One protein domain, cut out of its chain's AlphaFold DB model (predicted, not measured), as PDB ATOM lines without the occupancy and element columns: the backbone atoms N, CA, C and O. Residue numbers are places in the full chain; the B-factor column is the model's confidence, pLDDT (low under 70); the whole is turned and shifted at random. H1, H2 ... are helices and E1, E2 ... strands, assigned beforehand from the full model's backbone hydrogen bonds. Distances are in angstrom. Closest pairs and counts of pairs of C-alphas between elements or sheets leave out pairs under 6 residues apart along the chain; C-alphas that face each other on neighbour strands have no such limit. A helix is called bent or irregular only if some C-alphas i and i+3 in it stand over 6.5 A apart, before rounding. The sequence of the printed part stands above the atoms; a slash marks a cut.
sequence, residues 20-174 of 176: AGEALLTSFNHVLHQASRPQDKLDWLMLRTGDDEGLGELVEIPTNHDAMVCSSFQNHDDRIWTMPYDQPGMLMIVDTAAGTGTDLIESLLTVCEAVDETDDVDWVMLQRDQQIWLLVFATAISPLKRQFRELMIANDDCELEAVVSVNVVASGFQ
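AT A GLANCE: This is residues 20 to 174 of the 176 residues of an uncharacterized protein of Lactobacillus kimchicus JCM 15530 (UniProt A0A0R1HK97). One twisted sheet of seven strands is curled like part of a barrel and wraps round helix H1, while H2 and H3 pack on its opposite face, side by side. The long strand E7 bends and joins the two leaves of the folded sheet, E2 and E1 on one side, E4, E6, E5 and E3 on the other. The printed part has 155 residues, with three named helices and seven named strands in the order H1 E1 E2 E3 E4 H2 E5 E6 H3 E7, of the mixed class. The sheet's order is E2 E1 E7 E4 E6 E5 E3, antiparallel throughout. The whole is compact, with a radius of gyration of the C-alphas of 14.6 A, and rounded, spanning 39 by 33 by 33 A.

IN THESE COORDINATES: Find C-alpha 20 at (21.515, 8.098, 82.790); from there H1, residues 20 to 35, runs 22.1 A. Next come E1, residues 42 to 49, 21.9 A long, E2, residues 57 to 62, and E3, residues 69 to 71. E4, residues 88 to 96, covers 26.0 A, and H2, residues 101 to 116, 22.9 A. Then follow E5, residues 122 to 128, E6, residues 131 to 137, and H3, residues 141 to 154. E7, residues 158 to 173, is 34.2 A long and ends at C-alpha 173, (34.559, 23.604, 64.697).

HOW THE PARTS SIT: Look first at E7, which bends by 89 degrees at residue 169 and is the hinge of a folded sheet, one sheet bent back on itself into two facing leaves. It pairs with E1 through N 46 and O 170, 2.8 A, and with E4 through N 91 and O 164, 2.8 A. The hairpin E5 and E6 has N 124 and O 135 at 2.8 A, and the hairpin E1 and E2 has N 45 and O 59 at 2.9 A. The sheet curls round H1, whose Asn 29 has its C-alpha 5.4 A from that of Val 59 in E2, their closest pair. On the opposite face, H2 lies over E6 at a height over the sheet of 9.2 A. H3 is on the same face as H2, at a height of 9.0 A. H2 and H3 touch, closest at the C-alphas of Val 111 and Gln 147, 6.9 A, at a shallow tilt of 32 degrees, opposite ways. E4, H2, E5 and E6, H3, E7 are split strand-helix-strand units, each with another strand between its two, and both crossovers are right-handed. Every O i to N i+4 pair is within hydrogen-bond range in H1 and H3, and 11 of 12 in H2.

THE WHOLE: The two C-alphas farthest apart, those of Asp 156 and Gln 174, are 41.1 A apart. The printed part has no cut. Look to residues 72 to 87 for the long link, E3 to E4. The mean pLDDT of the printed part is 82.7; 26 residues are under 70, among them 51 to 55, 63 to 67 and 74 to 80.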
ATOM      1  N   ALA A  20      22.636   7.329  83.314       75.31
ATOM      2  CA  ALA A  20      21.515   8.098  82.790       75.31
ATOM      3  C   ALA A  20      21.953   9.435  82.161       75.31
ATOM      4  O   ALA A  20      21.392   9.824  81.146       75.31
ATOM      5  N   GLY A  21      22.965  10.119  82.707       81.12
ATOM      6  CA  GLY A  21      23.450  11.402  82.188       81.12
ATOM      7  C   GLY A  21      24.037  11.281  80.781       81.12
ATOM      8  O   GLY A  21      23.655  12.037  79.889       81.12
ATOM      9  N   GLU A  22      24.900  10.290  80.558       84.44
ATOM     10  CA  GLU A  22      25.460  10.002  79.230       84.44
ATOM     11  C   GLU A  22      24.368   9.626  78.219       84.44
ATOM     12  O   GLU A  22      24.360  10.114  77.089       84.44
ATOM     13  N   ALA A  23      23.395   8.807  78.635       86.50
ATOM     14  CA  ALA A  23      22.264   8.435  77.788       86.50
ATOM     15  C   ALA A  23      21.397   9.650  77.412       86.50
ATOM     16  O   ALA A  23      20.904   9.732  76.284       86.50
ATOM     17  N   LEU A  24      21.230  10.610  78.327       89.25
ATOM     18  CA  LEU A  24      20.517  11.860  78.068       89.25
ATOM     19  C   LEU A  24      21.300  12.784  77.129       89.25
ATOM     20  O   LEU A  24      20.693  13.340  76.220       89.25
ATOM     21  N   LEU A  25      22.625  12.896  77.269       89.62
ATOM     22  CA  LEU A  25      23.466  13.622  76.304       89.62
ATOM     23  C   LEU A  25      23.404  12.999  74.906       89.62
ATOM     24  O   LEU A  25      23.211  13.710  73.921       89.62
ATOM     25  N   THR A  26      23.484  11.670  74.826       90.00
ATOM     26  CA  THR A  26      23.341  10.930  73.562       90.00
ATOM     27  C   THR A  26      21.971  11.207  72.932       90.00
ATOM     28  O   THR A  26      21.848  11.444  71.728       90.00
ATOM     29  N   SER A  27      20.916  11.209  73.754       91.06
ATOM     30  CA  SER A  27      19.547  11.492  73.313       91.06
ATOM     31  C   SER A  27      19.394  12.938  72.849       91.06
ATOM     32  O   SER A  27      18.811  13.167  71.792       91.06
ATOM     33  N   PHE A  28      19.971  13.896  73.577       91.25
ATOM     34  CA  PHE A  28      20.004  15.300  73.187       91.25
ATOM     35  C   PHE A  28      20.650  15.466  71.813       91.25
ATOM     36  O   PHE A  28      20.038  16.056  70.924       91.25
ATOM     37  N   ASN A  29      21.832  14.879  71.606       89.31
ATOM     38  CA  ASN A  29      22.536  14.955  70.331       89.31
ATOM     39  C   ASN A  29      21.688  14.358  69.192       89.31
ATOM     40  O   ASN A  29      21.501  14.967  68.139       89.31
ATOM     41  N   HIS A  30      21.061  13.204  69.430       89.31
ATOM     42  CA  HIS A  30      20.154  12.588  68.463       89.31
ATOM     43  C   HIS A  30      18.950  13.477  68.114       89.31
ATOM     44  O   HIS A  30      18.583  13.601  66.941       89.31
ATOM     45  N   VAL A  31      18.324  14.097  69.116       89.62
ATOM     46  CA  VAL A  31      17.184  15.002  68.926       89.62
ATOM     47  C   VAL A  31      17.616  16.264  68.179       89.62
ATOM     48  O   VAL A  31      16.924  16.671  67.245       89.62
ATOM     49  N   LEU A  32      18.772  16.830  68.525       88.00
ATOM     50  CA  LEU A  32      19.354  17.993  67.862       88.00
ATOM     51  C   LEU A  32      19.602  17.720  66.377       88.00
ATOM     52  O   LEU A  32      19.162  18.504  65.535       88.00
ATOM     53  N   HIS A  33      20.192  16.576  66.033       84.75
ATOM     54  CA  HIS A  33      20.375  16.175  64.637       84.75
ATOM     55  C   HIS A  33      19.058  15.975  63.885       84.75
ATOM     56  O   HIS A  33      18.968  16.336  62.716       84.75
ATOM     57  N   GLN A  34      18.032  15.410  64.527       84.81
ATOM     58  CA  GLN A  34      16.724  15.226  63.889       84.81
ATOM     59  C   GLN A  34      15.972  16.542  63.672       84.81
ATOM     60  O   GLN A  34      15.232  16.660  62.696       84.81
ATOM     61  N   ALA A  35      16.141  17.509  64.576       81.56
ATOM     62  CA  ALA A  35      15.534  18.833  64.478       81.56
ATOM     63  C   ALA A  35      16.273  19.755  63.491       81.56
ATOM     64  O   ALA A  35      15.714  20.750  63.028       81.56
ATOM     65  N   SER A  36      17.519  19.424  63.155       76.81
ATOM     66  CA  SER A  36      18.391  20.263  62.338       76.81
ATOM     67  C   SER A  36      18.418  19.821  60.879       76.81
ATOM     68  O   SER A  36      18.327  18.640  60.547       76.81
ATOM     69  N   ARG A  37      18.573  20.784  59.965       71.94
ATOM     70  CA  ARG A  37      18.829  20.471  58.552       71.94
ATOM     71  C   ARG A  37      20.272  19.976  58.390       71.94
ATOM     72  O   ARG A  37      21.131  20.460  59.120       71.94
ATOM     73  N   PRO A  38      20.571  19.086  57.426       69.31
ATOM     74  CA  PRO A  38      21.951  18.724  57.098       69.31
ATOM     75  C   PRO A  38      22.777  19.966  56.739       69.31
ATOM     76  O   PRO A  38      22.293  20.806  55.975       69.31
ATOM     77  N   GLN A  39      23.996  20.081  57.277       69.88
ATOM     78  CA  GLN A  39      24.881  21.231  57.054       69.88
ATOM     79  C   GLN A  39      26.310  20.803  56.772       69.88
ATOM     80  O   GLN A  39      26.755  19.753  57.229       69.88
ATOM     81  N   ASP A  40      27.019  21.677  56.060       64.56
ATOM     82  CA  ASP A  40      28.432  21.500  55.739       64.56
ATOM     83  C   ASP A  40      29.348  21.965  56.890       64.56
ATOM     84  O   ASP A  40      30.513  21.582  56.936       64.56
ATOM     85  N   LYS A  41      28.824  22.773  57.831       70.00
ATOM     86  CA  LYS A  41      29.562  23.332  58.976       70.00
ATOM     87  C   LYS A  41      28.870  23.020  60.296       70.00
ATOM     88  O   LYS A  41      27.710  23.395  60.489       70.00
ATOM     89  N   LEU A  42      29.610  22.382  61.195       75.31
ATOM     90  CA  LEU A  42      29.180  22.019  62.540       75.31
ATOM     91  C   LEU A  42      30.209  22.535  63.548       75.31
ATOM     92  O   LEU A  42      31.414  22.306  63.387       75.31
ATOM     93  N   ASP A  43      29.714  23.195  64.588       84.06
ATOM     94  CA  ASP A  43      30.452  23.331  65.837       84.06
ATOM     95  C   ASP A  43      30.292  22.026  66.615       84.06
ATOM     96  O   ASP A  43      29.323  21.290  66.437       84.06
ATOM     97  N   TRP A  44      31.254  21.694  67.462       87.19
ATOM     98  CA  TRP A  44      31.165  20.489  68.269       87.19
ATOM     99  C   TRP A  44      31.740  20.706  69.659       87.19
ATOM    100  O   TRP A  44      32.729  21.415  69.867       87.19
ATOM    101  N   LEU A  45      31.110  20.046  70.622       90.62
ATOM    102  CA  LEU A  45      31.547  19.972  72.003       90.62
ATOM    103  C   LEU A  45      31.729  18.512  72.380       90.62
ATOM    104  O   LEU A  45      30.865  17.684  72.121       90.62
ATOM    105  N   MET A  46      32.830  18.197  73.043       91.81
ATOM    106  CA  MET A  46      32.989  16.927  73.737       91.81
ATOM    107  C   MET A  46      32.670  17.160  75.208       91.81
ATOM    108  O   MET A  46      33.345  17.957  75.863       91.81
ATOM    109  N   LEU A  47      31.625  16.509  75.711       92.44
ATOM    110  CA  LEU A  47      31.054  16.756  77.032       92.44
ATOM    111  C   LEU A  47      31.140  15.514  77.905       92.44
ATOM    112  O   LEU A  47      30.822  14.418  77.464       92.44
ATOM    113  N   ARG A  48      31.492  15.684  79.174       91.19
ATOM    114  CA  ARG A  48      31.407  14.616  80.180       91.19
ATOM    115  C   ARG A  48      30.339  14.936  81.214       91.19
ATOM    116  O   ARG A  48      30.086  16.110  81.485       91.19
ATOM    117  N   THR A  49      29.746  13.908  81.814       88.88
ATOM    118  CA  THR A  49      28.790  14.057  82.921       88.88
ATOM    119  C   THR A  49      29.435  13.680  84.250       88.88
ATOM    120  O   THR A  49      29.941  12.570  84.389       88.88
ATOM    121  N   GLY A  50      29.375  14.584  85.234       74.38
ATOM    122  CA  GLY A  50      29.946  14.421  86.582       74.38
ATOM    123  C   GLY A  50      31.408  13.973  86.628       74.38
ATOM    124  O   GLY A  50      32.223  14.459  85.853       74.38
ATOM    125  N   ASP A  51      31.728  13.071  87.563       62.94
ATOM    126  CA  ASP A  51      33.104  12.633  87.863       62.94
ATOM    127  C   ASP A  51      33.638  11.554  86.898       62.94
ATOM    128  O   ASP A  51      34.640  10.901  87.195       62.94
ATOM    129  N   ASP A  52      32.970  11.320  85.765       64.38
ATOM    130  CA  ASP A  52      33.408  10.300  84.817       64.38
ATOM    131  C   ASP A  52      34.744  10.692  84.153       64.38
ATOM    132  O   ASP A  52      34.917  11.799  83.627       64.38
ATOM    133  N   GLU A  53      35.705   9.765  84.188       61.72
ATOM    134  CA  GLU A  53      36.992   9.854  83.482       61.72
ATOM    135  C   GLU A  53      36.894   9.344  82.028       61.72
ATOM    136  O   GLU A  53      37.907   9.237  81.332       61.72
ATOM    137  N   GLY A  54      35.688   8.998  81.567       67.56
ATOM    138  CA  GLY A  54      35.390   8.616  80.192       67.56
ATOM    139  C   GLY A  54      35.765   9.678  79.152       67.56
ATOM    140  O   GLY A  54      36.065  10.834  79.453       67.56
ATOM    141  N   LEU A  55      35.746   9.273  77.877       69.75
ATOM    142  CA  LEU A  55      36.147  10.126  76.748       69.75
ATOM    143  C   LEU A  55      35.197  11.317  76.509       69.75
ATOM    144  O   LEU A  55      35.582  12.257  75.817       69.75
ATOM    145  N   GLY A  56      34.003  11.291  77.104       82.25
ATOM    146  CA  GLY A  56      32.925  12.242  76.853       82.25
ATOM    147  C   GLY A  56      32.083  11.873  75.628       82.25
ATOM    148  O   GLY A  56      32.486  11.070  74.788       82.25
ATOM    149  N   GLU A  57      30.902  12.473  75.544       89.06
ATOM    150  CA  GLU A  57      29.983  12.400  74.415       89.06
ATOM    151  C   GLU A  57      30.230  13.582  73.474       89.06
ATOM    152  O   GLU A  57      30.332  14.731  73.915       89.06
ATOM    153  N   LEU A  58      30.329  13.303  72.174       89.31
ATOM    154  CA  LEU A  58      30.423  14.338  71.148       89.31
ATOM    155  C   LEU A  58      29.020  14.866  70.842       89.31
ATOM    156  O   LEU A  58      28.162  14.122  70.378       89.31
ATOM    157  N   VAL A  59      28.814  16.156  71.063       89.12
ATOM    158  CA  VAL A  59      27.592  16.882  70.732       89.12
ATOM    159  C   VAL A  59      27.899  17.830  69.582       89.12
ATOM    160  O   VAL A  59      28.724  18.734  69.723       89.12
ATOM    161  N   GLU A  60      27.240  17.623  68.447       86.31
ATOM    162  CA  GLU A  60      27.425  18.447  67.254       86.31
ATOM    163  C   GLU A  60      26.340  19.528  67.217       86.31
ATOM    164  O   GLU A  60      25.144  19.239  67.197       86.31
ATOM    165  N   ILE A  61      26.760  20.789  67.225       83.50
ATOM    166  CA  ILE A  61      25.903  21.968  67.225       83.50
ATOM    167  C   ILE A  61      25.829  22.516  65.794       83.50
ATOM    168  O   ILE A  61      26.829  23.003  65.257       83.50
ATOM    169  N   PRO A  62      24.662  22.438  65.135       74.69
ATOM    170  CA  PRO A  62      24.482  23.055  63.827       74.69
ATOM    171  C   PRO A  62      24.700  24.571  63.897       74.69
ATOM    172  O   PRO A  62      24.409  25.198  64.906       74.69
ATOM    173  N   THR A  63      25.199  25.175  62.821       66.31
ATOM    174  CA  THR A  63      25.524  26.615  62.783       66.31
ATOM    175  C   THR A  63      24.383  27.462  62.218       66.31
ATOM    176  O   THR A  63      24.311  28.667  62.446       66.31
ATOM    177  N   ASN A  64      23.447  26.837  61.502       61.78
ATOM    178  CA  ASN A  64      22.227  27.465  61.004       61.78
ATOM    179  C   ASN A  64      21.010  26.672  61.494       61.78
ATOM    180  O   ASN A  64      20.973  25.448  61.379       61.78
ATOM    181  N   HIS A  65      19.983  27.333  62.006       60.81
ATOM    182  CA  HIS A  65      18.860  26.625  62.615       60.81
ATOM    183  C   HIS A  65      17.516  27.021  61.997       60.81
ATOM    184  O   HIS A  65      17.332  28.144  61.533       60.81
ATOM    185  N   ASP A  66      16.588  26.061  61.961       60.19
ATOM    186  CA  ASP A  66      15.172  26.288  61.648       60.19
ATOM    187  C   ASP A  66      14.434  26.781  62.909       60.19
ATOM    188  O   ASP A  66      15.003  26.776  63.996       60.19
ATOM    189  N   ALA A  67      13.145  27.127  62.801       60.78
ATOM    190  CA  ALA A  67      12.324  27.647  63.911       60.78
ATOM    191  C   ALA A  67      12.280  26.783  65.200       60.78
ATOM    192  O   ALA A  67      11.731  27.229  66.202       60.78
ATOM    193  N   MET A  68      12.807  25.555  65.174       72.00
ATOM    194  CA  MET A  68      12.783  24.596  66.286       72.00
ATOM    195  C   MET A  68      14.078  24.545  67.105       72.00
ATOM    196  O   MET A  68      14.071  23.928  68.167       72.00
ATOM    197  N   VAL A  69      15.176  25.145  66.630       80.94
ATOM    198  CA  VAL A  69      16.465  25.180  67.339       80.94
ATOM    199  C   VAL A  69      16.954  26.629  67.396       80.94
ATOM    200  O   VAL A  69      16.931  27.346  66.397       80.94
ATOM    201  N   CYS A  70      17.406  27.076  68.558       83.12
ATOM    202  CA  CYS A  70      18.054  28.367  68.744       83.12
ATOM    203  C   CYS A  70      19.332  28.205  69.564       83.12
ATOM    204  O   CYS A  70      19.493  27.250  70.321       83.12
ATOM    205  N   SER A  71      20.268  29.126  69.383       84.31
ATOM    206  CA  SER A  71      21.548  29.107  70.087       84.31
ATOM    207  C   SER A  71      22.082  30.524  70.271       84.31
ATOM    208  O   SER A  71      21.688  31.433  69.533       84.31
ATOM    209  N   SER A  72      23.015  30.699  71.213       81.00
ATOM    210  CA  SER A  72      23.685  31.980  71.508       81.00
ATOM    211  C   SER A  72      24.497  32.553  70.332       81.00
ATOM    212  O   SER A  72      25.008  33.670  70.406       81.00
ATOM    213  N   PHE A  73      24.600  31.821  69.221       71.75
ATOM    214  CA  PHE A  73      25.306  32.235  68.010       71.75
ATOM    215  C   PHE A  73      24.444  32.867  66.935       71.75
ATOM    216  O   PHE A  73      24.998  33.407  65.972       71.75
ATOM    217  N   GLN A  74      23.115  32.752  67.029       61.38
ATOM    218  CA  GLN A  74      22.250  33.263  65.974       61.38
ATOM    219  C   GLN A  74      22.599  34.738  65.726       61.38
ATOM    220  O   GLN A  74      22.463  35.571  66.620       61.38
ATOM    221  N   ASN A  75      23.042  35.036  64.496       47.03
ATOM    222  CA  ASN A  75      23.447  36.350  63.967       47.03
ATOM    223  C   ASN A  75      24.933  36.758  64.083       47.03
ATOM    224  O   ASN A  75      25.262  37.890  63.717       47.03
ATOM    225  N   HIS A  76      25.841  35.871  64.501       52.03
ATOM    226  CA  HIS A  76      27.283  36.142  64.477       52.03
ATOM    227  C   HIS A  76      28.007  35.204  63.503       52.03
ATOM    228  O   HIS A  76      28.473  34.146  63.909       52.03
ATOM    229  N   ASP A  77      28.144  35.623  62.236       52.91
ATOM    230  CA  ASP A  77      28.783  34.857  61.140       52.91
ATOM    231  C   ASP A  77      30.201  34.317  61.464       52.91
ATOM    232  O   ASP A  77      30.687  33.425  60.771       52.91
ATOM    233  N   ASP A  78      30.848  34.823  62.524       54.59
ATOM    234  CA  ASP A  78      32.231  34.516  62.906       54.59
ATOM    235  C   ASP A  78      32.397  33.902  64.318       54.59
ATOM    236  O   ASP A  78      33.532  33.698  64.758       54.59
ATOM    237  N   ARG A  79      31.319  33.649  65.082       57.97
ATOM    238  CA  ARG A  79      31.444  33.174  66.477       57.97
ATOM    239  C   ARG A  79      31.390  31.643  66.526       57.97
ATOM    240  O   ARG A  79      30.396  31.048  66.139       57.97
ATOM    241  N   ILE A  80      32.475  31.044  67.015       67.69
ATOM    242  CA  ILE A  80      32.650  29.603  67.262       67.69
ATOM    243  C   ILE A  80      32.639  29.370  68.774       67.69
ATOM    244  O   ILE A  80      33.259  30.157  69.504       67.69
ATOM    245  N   TRP A  81      32.007  28.295  69.260       75.88
ATOM    246  CA  TRP A  81      32.072  27.928  70.684       75.88
ATOM    247  C   TRP A  81      33.486  27.497  71.023       75.88
ATOM    248  O   TRP A  81      33.890  26.351  70.844       75.88
ATOM    249  N   THR A  82      34.254  28.452  71.531       80.12
ATOM    250  CA  THR A  82      35.619  28.233  71.995       80.12
ATOM    251  C   THR A  82      35.585  28.110  73.510       80.12
ATOM    252  O   THR A  82      36.005  28.999  74.248       80.12
ATOM    253  N   MET A  83      35.012  27.004  73.967       85.50
ATOM    254  CA  MET A  83      34.757  26.752  75.381       85.50
ATOM    255  C   MET A  83      36.035  26.294  76.090       85.50
ATOM    256  O   MET A  83      36.686  25.358  75.598       85.50
ATOM    257  N   PRO A  84      36.416  26.894  77.235       88.56
ATOM    258  CA  PRO A  84      37.519  26.406  78.048       88.56
ATOM    259  C   PRO A  84      37.321  24.956  78.502       88.56
ATOM    260  O   PRO A  84      36.211  24.520  78.804       88.56
ATOM    261  N   TYR A  85      38.431  24.222  78.617       90.38
ATOM    262  CA  TYR A  85      38.434  22.922  79.285       90.38
ATOM    263  C   TYR A  85      37.855  23.055  80.697       90.38
ATOM    264  O   TYR A  85      38.198  23.978  81.435       90.38
ATOM    265  N   ASP A  86      37.019  22.094  81.061       89.94
ATOM    266  CA  ASP A  86      36.299  21.986  82.324       89.94
ATOM    267  C   ASP A  86      35.269  23.093  82.590       89.94
ATOM    268  O   ASP A  86      34.752  23.183  83.706       89.94
ATOM    269  N   GLN A  87      34.915  23.903  81.581       91.19
ATOM    270  CA  GLN A  87      33.817  24.858  81.716       91.19
ATOM    271  C   GLN A  87      32.538  24.113  82.124       91.19
ATOM    272  O   GLN A  87      32.157  23.141  81.456       91.19
ATOM    273  N   PRO A  88      31.876  24.541  83.214       91.38
ATOM    274  CA  PRO A  88      30.680  23.878  83.684       91.38
ATOM    275  C   PRO A  88      29.478  24.274  82.831       91.38
ATOM    276  O   PRO A  88      29.318  25.417  82.394       91.38
ATOM    277  N   GLY A  89      28.587  23.312  82.656       92.19
ATOM    278  CA  GLY A  89      27.300  23.506  82.027       92.19
ATOM    279  C   GLY A  89      26.240  22.597  82.620       92.19
ATOM    280  O   GLY A  89      26.464  21.847  83.578       92.19
ATOM    281  N   MET A  90      25.057  22.670  82.036       92.69
ATOM    282  CA  MET A  90      23.977  21.749  82.330       92.69
ATOM    283  C   MET A  90      23.116  21.495  81.100       92.69
ATOM    284  O   MET A  90      22.857  22.406  80.317       92.69
ATOM    285  N   LEU A  91      22.645  20.259  80.979       93.06
ATOM    286  CA  LEU A  91      21.530  19.892  80.120       93.06
ATOM    287  C   LEU A  91      20.262  19.860  80.975       93.06
ATOM    288  O   LEU A  91      20.249  19.241  82.035       93.06
ATOM    289  N   MET A  92      19.203  20.501  80.508       92.69
ATOM    290  CA  MET A  92      17.890  20.544  81.131       92.69
ATOM    291  C   MET A  92      16.835  20.100  80.121       92.69
ATOM    292  O   MET A  92      16.871  20.523  78.966       92.69
ATOM    293  N   ILE A  93      15.899  19.266  80.566       92.81
ATOM    294  CA  ILE A  93      14.774  18.788  79.764       92.81
ATOM    295  C   ILE A  93      13.488  19.140  80.501       92.81
ATOM    296  O   ILE A  93      13.347  18.830  81.686       92.81
ATOM    297  N   VAL A  94      12.585  19.832  79.812       92.12
ATOM    298  CA  VAL A  94      11.331  20.340  80.371       92.12
ATOM    299  C   VAL A  94      10.171  19.886  79.504       92.12
ATOM    300  O   VAL A  94      10.122  20.199  78.315       92.12
ATOM    301  N   ASP A  95       9.219  19.200  80.115       91.88
ATOM    302  CA  ASP A  95       7.928  18.908  79.520       91.88
ATOM    303  C   ASP A  95       6.994  20.109  79.683       91.88
ATOM    304  O   ASP A  95       6.964  20.791  80.707       91.88
ATOM    305  N   THR A  96       6.213  20.374  78.648       90.94
ATOM    306  CA  THR A  96       5.328  21.528  78.523       90.94
ATOM    307  C   THR A  96       3.935  21.066  78.145       90.94
ATOM    308  O   THR A  96       3.757  20.132  77.361       90.94
ATOM    309  N   ALA A  97       2.915  21.735  78.671       89.81
ATOM    310  CA  ALA A  97       1.566  21.552  78.170       89.81
ATOM    311  C   ALA A  97       1.456  21.942  76.680       89.81
ATOM    312  O   ALA A  97       2.191  22.774  76.142       89.81
ATOM    313  N   ALA A  98       0.480  21.353  75.988       84.25
ATOM    314  CA  ALA A  98       0.222  21.683  74.592       84.25
ATOM    315  C   ALA A  98      -0.043  23.191  74.415       84.25
ATOM    316  O   ALA A  98      -1.045  23.719  74.898       84.25
ATOM    317  N   GLY A  99       0.839  23.864  73.670       80.44
ATOM    318  CA  GLY A  99       0.725  25.286  73.342       80.44
ATOM    319  C   GLY A  99       1.444  26.251  74.289       80.44
ATOM    320  O   GLY A  99       1.428  27.438  73.995       80.44
ATOM    321  N   THR A 100       2.095  25.783  75.362       83.94
ATOM    322  CA  THR A 100       2.852  26.651  76.293       83.94
ATOM    323  C   THR A 100       4.354  26.706  76.001       83.94
ATOM    324  O   THR A 100       5.055  27.568  76.524       83.94
ATOM    325  N   GLY A 101       4.861  25.822  75.133       80.75
ATOM    326  CA  GLY A 101       6.295  25.717  74.850       80.75
ATOM    327  C   GLY A 101       6.938  27.001  74.314       80.75
ATOM    328  O   GLY A 101       8.049  27.326  74.718       80.75
ATOM    329  N   THR A 102       6.250  27.771  73.465       83.81
ATOM    330  CA  THR A 102       6.801  29.025  72.916       83.81
ATOM    331  C   THR A 102       7.036  30.076  74.005       83.81
ATOM    332  O   THR A 102       8.130  30.629  74.082       83.81
ATOM    333  N   ASP A 103       6.059  30.294  74.887       86.50
ATOM    334  CA  ASP A 103       6.161  31.274  75.979       86.50
ATOM    335  C   ASP A 103       7.284  30.896  76.963       86.50
ATOM    336  O   ASP A 103       8.007  31.754  77.489       86.50
ATOM    337  N   LEU A 104       7.469  29.589  77.191       89.12
ATOM    338  CA  LEU A 104       8.554  29.098  78.030       89.12
ATOM    339  C   LEU A 104       9.925  29.312  77.376       89.12
ATOM    340  O   LEU A 104      10.852  29.734  78.064       89.12
ATOM    341  N   ILE A 105      10.062  29.070  76.070       89.88
ATOM    342  CA  ILE A 105      11.302  29.353  75.330       89.88
ATOM    343  C   ILE A 105      11.674  30.827  75.467       89.88
ATOM    344  O   ILE A 105      12.800  31.127  75.846       89.88
ATOM    345  N   GLU A 106      10.734  31.747  75.240       89.00
ATOM    346  CA  GLU A 106      10.983  33.190  75.390       89.00
ATOM    347  C   GLU A 106      11.446  33.554  76.810       89.00
ATOM    348  O   GLU A 106      12.371  34.352  77.002       89.00
ATOM    349  N   SER A 107      10.854  32.920  77.822       91.12
ATOM    350  CA  SER A 107      11.240  33.130  79.217       91.12
ATOM    351  C   SER A 107      12.632  32.566  79.536       91.12
ATOM    352  O   SER A 107      13.408  33.204  80.247       91.12
ATOM    353  N   LEU A 108      12.972  31.390  79.000       91.19
ATOM    354  CA  LEU A 108      14.298  30.784  79.140       91.19
ATOM    355  C   LEU A 108      15.374  31.623  78.439       91.19
ATOM    356  O   LEU A 108      16.442  31.834  79.010       91.19
ATOM    357  N   LEU A 109      15.077  32.146  77.246       88.94
ATOM    358  CA  LEU A 109      15.960  33.060  76.518       88.94
ATOM    359  C   LEU A 109      16.237  34.326  77.330       88.94
ATOM    360  O   LEU A 109      17.392  34.702  77.491       88.94
ATOM    361  N   THR A 110      15.199  34.910  77.935       88.88
ATOM    362  CA  THR A 110      15.345  36.087  78.806       88.88
ATOM    363  C   THR A 110      16.301  35.813  79.973       88.88
ATOM    364  O   THR A 110      17.103  36.675  80.326       88.88
ATOM    365  N   VAL A 111      16.250  34.616  80.572       89.25
ATOM    366  CA  VAL A 111      17.181  34.216  81.643       89.25
ATOM    367  C   VAL A 111      18.615  34.100  81.120       89.25
ATOM    368  O   VAL A 111      19.532  34.600  81.768       89.25
ATOM    369  N   CYS A 112      18.820  33.473  79.959       86.62
ATOM    370  CA  CYS A 112      20.146  33.350  79.355       86.62
ATOM    371  C   CYS A 112      20.754  34.720  79.010       86.62
ATOM    372  O   CYS A 112      21.906  34.981  79.344       86.62
ATOM    373  N   GLU A 113      19.973  35.608  78.392       82.62
ATOM    374  CA  GLU A 113      20.418  36.939  77.960       82.62
ATOM    375  C   GLU A 113      20.646  37.902  79.135       82.62
ATOM    376  O   GLU A 113      21.565  38.716  79.102       82.62
ATOM    377  N   ALA A 114      19.859  37.804  80.212       78.31
ATOM    378  CA  ALA A 114      20.027  38.667  81.385       78.31
ATOM    379  C   ALA A 114      21.338  38.408  82.147       78.31
ATOM    380  O   ALA A 114      21.809  39.280  82.881       78.31
ATOM    381  N   VAL A 115      21.914  37.210  82.015       67.94
ATOM    382  CA  VAL A 115      23.189  36.849  82.654       67.94
ATOM    383  C   VAL A 115      24.394  37.239  81.786       67.94
ATOM    384  O   VAL A 115      25.442  37.577  82.346       67.94
ATOM    385  N   ASP A 116      24.203  37.318  80.463       60.75
ATOM    386  CA  ASP A 116      25.219  37.679  79.457       60.75
ATOM    387  C   ASP A 116      25.855  39.066  79.694       60.75
ATOM    388  O   ASP A 116      27.007  39.311  79.350       60.75
ATOM    389  N   GLU A 117      25.168  39.983  80.390       56.19
ATOM    390  CA  GLU A 117      25.750  41.288  80.746       56.19
ATOM    391  C   GLU A 117      26.916  41.194  81.758       56.19
ATOM    392  O   GLU A 117      27.649  42.171  81.950       56.19
ATOM    393  N   THR A 118      27.090  40.049  82.432       55.22
ATOM    394  CA  THR A 118      28.069  39.882  83.525       55.22
ATOM    395  C   THR A 118      28.962  38.647  83.427       55.22
ATOM    396  O   THR A 118      30.058  38.675  83.985       55.22
ATOM    397  N   ASP A 119      28.525  37.604  82.724       65.62
ATOM    398  CA  ASP A 119      29.251  36.359  82.465       65.62
ATOM    399  C   ASP A 119      28.894  35.901  81.045       65.62
ATOM    400  O   ASP A 119      27.712  35.873  80.723       65.62
ATOM    401  N   ASP A 120      29.874  35.515  80.219       76.25
ATOM    402  CA  ASP A 120      29.595  34.941  78.894       76.25
ATOM    403  C   ASP A 120      28.753  33.657  79.070       76.25
ATOM    404  O   ASP A 120      29.229  32.667  79.647       76.25
ATOM    405  N   VAL A 121      27.493  33.686  78.616       86.31
ATOM    406  CA  VAL A 121      26.581  32.533  78.659       86.31
ATOM    407  C   VAL A 121      26.377  31.989  77.260       86.31
ATOM    408  O   VAL A 121      25.823  32.640  76.378       86.31
ATOM    409  N   ASP A 122      26.748  30.730  77.092       88.62
ATOM    410  CA  ASP A 122      26.611  30.016  75.836       88.62
ATOM    411  C   ASP A 122      25.547  28.934  75.972       88.62
ATOM    412  O   ASP A 122      25.539  28.165  76.934       88.62
ATOM    413  N   TRP A 123      24.608  28.886  75.030       90.62
ATOM    414  CA  TRP A 123      23.458  27.991  75.122       90.62
ATOM    415  C   TRP A 123      22.957  27.523  73.758       90.62
ATOM    416  O   TRP A 123      23.044  28.227  72.755       90.62
ATOM    417  N   VAL A 124      22.387  26.323  73.739       90.75
ATOM    418  CA  VAL A 124      21.587  25.787  72.640       90.75
ATOM    419  C   VAL A 124      20.279  25.275  73.222       90.75
ATOM    420  O   VAL A 124      20.250  24.583  74.240       90.75
ATOM    421  N   MET A 125      19.184  25.638  72.578       91.38
ATOM    422  CA  MET A 125      17.847  25.249  72.968       91.38
ATOM    423  C   MET A 125      17.125  24.689  71.756       91.38
ATOM    424  O   MET A 125      17.280  25.171  70.636       91.38
ATOM    425  N   LEU A 126      16.328  23.656  71.970       90.38
ATOM    426  CA  LEU A 126      15.456  23.129  70.939       90.38
ATOM    427  C   LEU A 126      14.117  22.727  71.532       90.38
ATOM    428  O   LEU A 126      14.031  22.283  72.677       90.38
ATOM    429  N   GLN A 127      13.084  22.842  70.711       88.94
ATOM    430  CA  GLN A 127      11.753  22.358  71.027       88.94
ATOM    431  C   GLN A 127      11.413  21.184  70.127       88.94
ATOM    432  O   GLN A 127      11.516  21.269  68.902       88.94
ATOM    433  N   ARG A 128      10.935  20.100  70.730       87.44
ATOM    434  CA  ARG A 128      10.354  18.976  70.008       87.44
ATOM    435  C   ARG A 128       9.075  18.540  70.689       87.44
ATOM    436  O   ARG A 128       9.082  18.137  71.845       87.44
ATOM    437  N   ASP A 129       7.982  18.586  69.937       87.25
ATOM    438  CA  ASP A 129       6.651  18.273  70.445       87.25
ATOM    439  C   ASP A 129       6.328  19.120  71.695       87.25
ATOM    440  O   ASP A 129       6.293  20.349  71.624       87.25
ATOM    441  N   GLN A 130       6.092  18.469  72.831       90.94
ATOM    442  CA  GLN A 130       5.798  19.091  74.122       90.94
ATOM    443  C   GLN A 130       7.034  19.179  75.022       90.94
ATOM    444  O   GLN A 130       6.887  19.395  76.215       90.94
ATOM    445  N   GLN A 131       8.239  19.041  74.474       91.75
ATOM    446  CA  GLN A 131       9.467  18.997  75.253       91.75
ATOM    447  C   GLN A 131      10.465  20.053  74.781       91.75
ATOM    448  O   GLN A 131      10.682  20.242  73.580       91.75
ATOM    449  N   ILE A 132      11.089  20.734  75.735       92.44
ATOM    450  CA  ILE A 132      12.170  21.692  75.516       92.44
ATOM    451  C   ILE A 132      13.450  21.094  76.080       92.44
ATOM    452  O   ILE A 132      13.487  20.659  77.228       92.44
ATOM    453  N   TRP A 133      14.506  21.118  75.276       94.44
ATOM    454  CA  TRP A 133      15.845  20.747  75.703       94.44
ATOM    455  C   TRP A 133      16.712  21.996  75.687       94.44
ATOM    456  O   TRP A 133      16.734  22.720  74.693       94.44
ATOM    457  N   LEU A 134      17.428  22.238  76.778       94.25
ATOM    458  CA  LEU A 134      18.335  23.364  76.945       94.25
ATOM    459  C   LEU A 134      19.687  22.849  77.422       94.25
ATOM    460  O   LEU A 134      19.791  22.304  78.515       94.25
ATOM    461  N   LEU A 135      20.725  23.067  76.628       94.19
ATOM    462  CA  LEU A 135      22.108  22.892  77.040       94.19
ATOM    463  C   LEU A 135      22.727  24.281  77.199       94.19
ATOM    464  O   LEU A 135      22.706  25.075  76.263       94.19
ATOM    465  N   VAL A 136      23.248  24.584  78.385       93.44
ATOM    466  CA  VAL A 136      23.779  25.909  78.735       93.44
ATOM    467  C   VAL A 136      25.085  25.796  79.506       93.44
ATOM    468  O   VAL A 136      25.253  24.901  80.334       93.44
ATOM    469  N   PHE A 137      25.992  26.732  79.261       91.62
ATOM    470  CA  PHE A 137      27.310  26.832  79.862       91.62
ATOM    471  C   PHE A 137      27.547  28.253  80.354       91.62
ATOM    472  O   PHE A 137      27.166  29.223  79.705       91.62
ATOM    473  N   ALA A 138      28.205  28.368  81.502       89.12
ATOM    474  CA  ALA A 138      28.596  29.648  82.077       89.12
ATOM    475  C   ALA A 138      29.741  29.430  83.061       89.12
ATOM    476  O   ALA A 138      29.827  28.372  83.682       89.12
ATOM    477  N   THR A 139      30.579  30.443  83.277       86.19
ATOM    478  CA  THR A 139      31.646  30.383  84.294       86.19
ATOM    479  C   THR A 139      31.081  30.091  85.688       86.19
ATOM    480  O   THR A 139      31.649  29.300  86.445       86.19
ATOM    481  N   ALA A 140      29.928  30.681  86.017       85.56
ATOM    482  CA  ALA A 140      29.184  30.425  87.243       85.56
ATOM    483  C   ALA A 140      27.785  29.869  86.926       85.56
ATOM    484  O   ALA A 140      26.834  30.613  86.699       85.56
ATOM    485  N   ILE A 141      27.630  28.542  86.965       84.75
ATOM    486  CA  ILE A 141      26.352  27.889  86.624       84.75
ATOM    487  C   ILE A 141      25.294  27.979  87.742       84.75
ATOM    488  O   ILE A 141      24.095  27.919  87.478       84.75
ATOM    489  N   SER A 142      25.698  28.132  89.010       84.56
ATOM    490  CA  SER A 142      24.764  28.108  90.151       84.56
ATOM    491  C   SER A 142      23.724  29.244  90.143       84.56
ATOM    492  O   SER A 142      22.555  28.969  90.425       84.56
ATOM    493  N   PRO A 143      24.075  30.508  89.817       84.75
ATOM    494  CA  PRO A 143      23.089  31.575  89.637       84.75
ATOM    495  C   PRO A 143      22.053  31.265  88.552       84.75
ATOM    496  O   PRO A 143      20.864  31.466  88.797       84.75
ATOM    497  N   LEU A 144      22.486  30.724  87.408       86.75
ATOM    498  CA  LEU A 144      21.597  30.306  86.321       86.75
ATOM    499  C   LEU A 144      20.653  29.190  86.773       86.75
ATOM    500  O   LEU A 144      19.442  29.325  86.626       86.75
ATOM    501  N   LYS A 145      21.174  28.140  87.426       86.00
ATOM    502  CA  LYS A 145      20.355  27.056  88.003       86.00
ATOM    503  C   LYS A 145      19.240  27.593  88.903       86.00
ATOM    504  O   LYS A 145      18.103  27.131  88.822       86.00
ATOM    505  N   ARG A 146      19.543  28.590  89.743       87.06
ATOM    506  CA  ARG A 146      18.539  29.229  90.603       87.06
ATOM    507  C   ARG A 146      17.470  29.960  89.788       87.06
ATOM    508  O   ARG A 146      16.293  29.767  90.072       87.06
ATOM    509  N   GLN A 147      17.858  30.760  88.795       89.25
ATOM    510  CA  GLN A 147      16.901  31.499  87.961       89.25
ATOM    511  C   GLN A 147      16.001  30.557  87.152       89.25
ATOM    512  O   GLN A 147      14.788  30.742  87.128       89.25
ATOM    513  N   PHE A 148      16.560  29.493  86.568       90.44
ATOM    514  CA  PHE A 148      15.763  28.483  85.874       90.44
ATOM    515  C   PHE A 148      14.791  27.774  86.812       90.44
ATOM    516  O   PHE A 148      13.632  27.583  86.460       90.44
ATOM    517  N   ARG A 149      15.213  27.447  88.037       85.94
ATOM    518  CA  ARG A 149      14.318  26.871  89.045       85.94
ATOM    519  C   ARG A 149      13.169  27.813  89.400       85.94
ATOM    520  O   ARG A 149      12.030  27.366  89.491       85.94
ATOM    521  N   GLU A 150      13.457  29.091  89.622       89.31
ATOM    522  CA  GLU A 150      12.431  30.104  89.899       89.31
ATOM    523  C   GLU A 150      11.448  30.227  88.727       89.31
ATOM    524  O   GLU A 150      10.239  30.286  88.952       89.31
ATOM    525  N   LEU A 151      11.951  30.165  87.490       90.25
ATOM    526  CA  LEU A 151      11.124  30.146  86.289       90.25
ATOM    527  C   LEU A 151      10.234  28.897  86.220       90.25
ATOM    528  O   LEU A 151       9.043  29.032  85.957       90.25
ATOM    529  N   MET A 152      10.766  27.699  86.489       87.94
ATOM    530  CA  MET A 152       9.962  26.467  86.497       87.94
ATOM    531  C   MET A 152       8.857  26.524  87.558       87.94
ATOM    532  O   MET A 152       7.730  26.137  87.288       87.94
ATOM    533  N   ILE A 153       9.149  27.061  88.748       85.44
ATOM    534  CA  ILE A 153       8.152  27.227  89.822       85.44
ATOM    535  C   ILE A 153       7.051  28.220  89.424       85.44
ATOM    536  O   ILE A 153       5.915  28.077  89.865       85.44
ATOM    537  N   ALA A 154       7.374  29.238  88.625       87.00
ATOM    538  CA  ALA A 154       6.401  30.225  88.165       87.00
ATOM    539  C   ALA A 154       5.484  29.705  87.041       87.00
ATOM    540  O   ALA A 154       4.446  30.315  86.784       87.00
ATOM    541  N   ASN A 155       5.855  28.606  86.378       85.50
ATOM    542  CA  ASN A 155       5.131  28.029  85.251       85.50
ATOM    543  C   ASN A 155       4.501  26.686  85.650       85.50
ATOM    544  O   ASN A 155       5.055  25.626  85.376       85.50
ATOM    545  N   ASP A 156       3.309  26.742  86.255       82.69
ATOM    546  CA  ASP A 156       2.564  25.565  86.743       82.69
ATOM    547  C   ASP A 156       2.221  24.527  85.644       82.69
ATOM    548  O   ASP A 156       1.886  23.384  85.957       82.69
ATOM    549  N   ASP A 157       2.299  24.917  84.367       86.56
ATOM    550  CA  ASP A 157       2.010  24.078  83.193       86.56
ATOM    551  C   ASP A 157       3.261  23.396  82.597       86.56
ATOM    552  O   ASP A 157       3.217  22.887  81.470       86.56
ATOM    553  N   CYS A 158       4.387  23.421  83.316       87.00
ATOM    554  CA  CYS A 158       5.649  22.812  82.904       87.00
ATOM    555  C   CYS A 158       6.177  21.854  83.982       87.00
ATOM    556  O   CYS A 158       6.025  22.094  85.180       87.00
ATOM    557  N   GLU A 159       6.835  20.779  83.560       87.56
ATOM    558  CA  GLU A 159       7.451  19.790  84.444       87.56
ATOM    559  C   GLU A 159       8.915  19.590  84.051       87.56
ATOM    560  O   GLU A 159       9.245  19.353  82.893       87.56
ATOM    561  N   LEU A 160       9.818  19.715  85.020       87.81
ATOM    562  CA  LEU A 160      11.235  19.452  84.803       87.81
ATOM    563  C   LEU A 160      11.461  17.938  84.780       87.81
ATOM    564  O   LEU A 160      11.406  17.296  85.828       87.81
ATOM    565  N   GLU A 161      11.741  17.385  83.603       88.44
ATOM    566  CA  GLU A 161      11.984  15.950  83.437       88.44
ATOM    567  C   GLU A 161      13.386  15.573  83.929       88.44
ATOM    568  O   GLU A 161      13.558  14.598  84.664       88.44
ATOM    569  N   ALA A 162      14.404  16.345  83.538       87.56
ATOM    570  CA  ALA A 162      15.788  16.033  83.868       87.56
ATOM    571  C   ALA A 162      16.688  17.268  83.934       87.56
ATOM    572  O   ALA A 162      16.512  18.238  83.193       87.56
ATOM    573  N   VAL A 163      17.716  17.181  84.783       88.19
ATOM    574  CA  VAL A 163      18.861  18.098  84.803       88.19
ATOM    575  C   VAL A 163      20.137  17.284  84.953       88.19
ATOM    576  O   VAL A 163      20.283  16.502  85.888       88.19
ATOM    577  N   VAL A 164      21.083  17.488  84.045       88.19
ATOM    578  CA  VAL A 164      22.375  16.803  84.028       88.19
ATOM    579  C   VAL A 164      23.467  17.857  84.071       88.19
ATOM    580  O   VAL A 164      23.501  18.747  83.226       88.19
ATOM    581  N   SER A 165      24.369  17.767  85.048       89.12
ATOM    582  CA  SER A 165      25.567  18.615  85.054       89.12
ATOM    583  C   SER A 165      26.584  18.063  84.060       89.12
ATOM    584  O   SER A 165      26.842  16.857  84.039       89.12
ATOM    585  N   VAL A 166      27.155  18.950  83.250       91.25
ATOM    586  CA  VAL A 166      28.133  18.602  82.218       91.25
ATOM    587  C   VAL A 166      29.374  19.472  82.347       91.25
ATOM    588  O   VAL A 166      29.299  20.604  82.822       91.25
ATOM    589  N   ASN A 167      30.507  18.964  81.879       91.94
ATOM    590  CA  ASN A 167      31.742  19.727  81.762       91.94
ATOM    591  C   ASN A 167      32.311  19.576  80.356       91.94
ATOM    592  O   ASN A 167      32.264  18.494  79.764       91.94
ATOM    593  N   VAL A 168      32.874  20.661  79.837       92.00
ATOM    594  CA  VAL A 168      33.548  20.662  78.538       92.00
ATOM    595  C   VAL A 168      34.882  19.930  78.645       92.00
ATOM    596  O   VAL A 168      35.728  20.264  79.468       92.00
ATOM    597  N   VAL A 169      35.100  18.942  77.784       91.94
ATOM    598  CA  VAL A 169      36.387  18.244  77.631       91.94
ATOM    599  C   VAL A 169      37.168  18.822  76.457       91.94
ATOM    600  O   VAL A 169      38.381  18.994  76.521       91.94
ATOM    601  N   ALA A 170      36.476  19.134  75.371       89.38
ATOM    602  CA  ALA A 170      37.051  19.808  74.222       89.38
ATOM    603  C   ALA A 170      35.947  20.535  73.460       89.38
ATOM    604  O   ALA A 170      34.777  20.166  73.536       89.38
ATOM    605  N   SER A 171      36.340  21.549  72.707       88.75
ATOM    606  CA  SER A 171      35.473  22.257  71.781       88.75
ATOM    607  C   SER A 171      36.217  22.472  70.473       88.75
ATOM    608  O   SER A 171      37.454  22.518  70.436       88.75
ATOM    609  N   GLY A 172      35.467  22.576  69.390       84.44
ATOM    610  CA  GLY A 172      36.024  22.913  68.101       84.44
ATOM    611  C   GLY A 172      34.945  23.120  67.061       84.44
ATOM    612  O   GLY A 172      33.752  23.084  67.340       84.44
ATOM    613  N   PHE A 173      35.407  23.342  65.842       79.00
ATOM    614  CA  PHE A 173      34.559  23.604  64.697       79.00
ATOM    615  C   PHE A 173      35.137  22.899  63.484       79.00
ATOM    616  O   PHE A 173      36.359  22.753  63.349       79.00
ATOM    617  N   GLN A 174      34.260  22.431  62.610       69.38
ATOM    618  CA  GLN A 174      34.681  21.884  61.335       69.38
ATOM    619  C   GLN A 174      35.121  23.032  60.410       69.38
ATOM    620  O   GLN A 174      34.325  23.901  60.060       69.38
TER     621      GLN A 174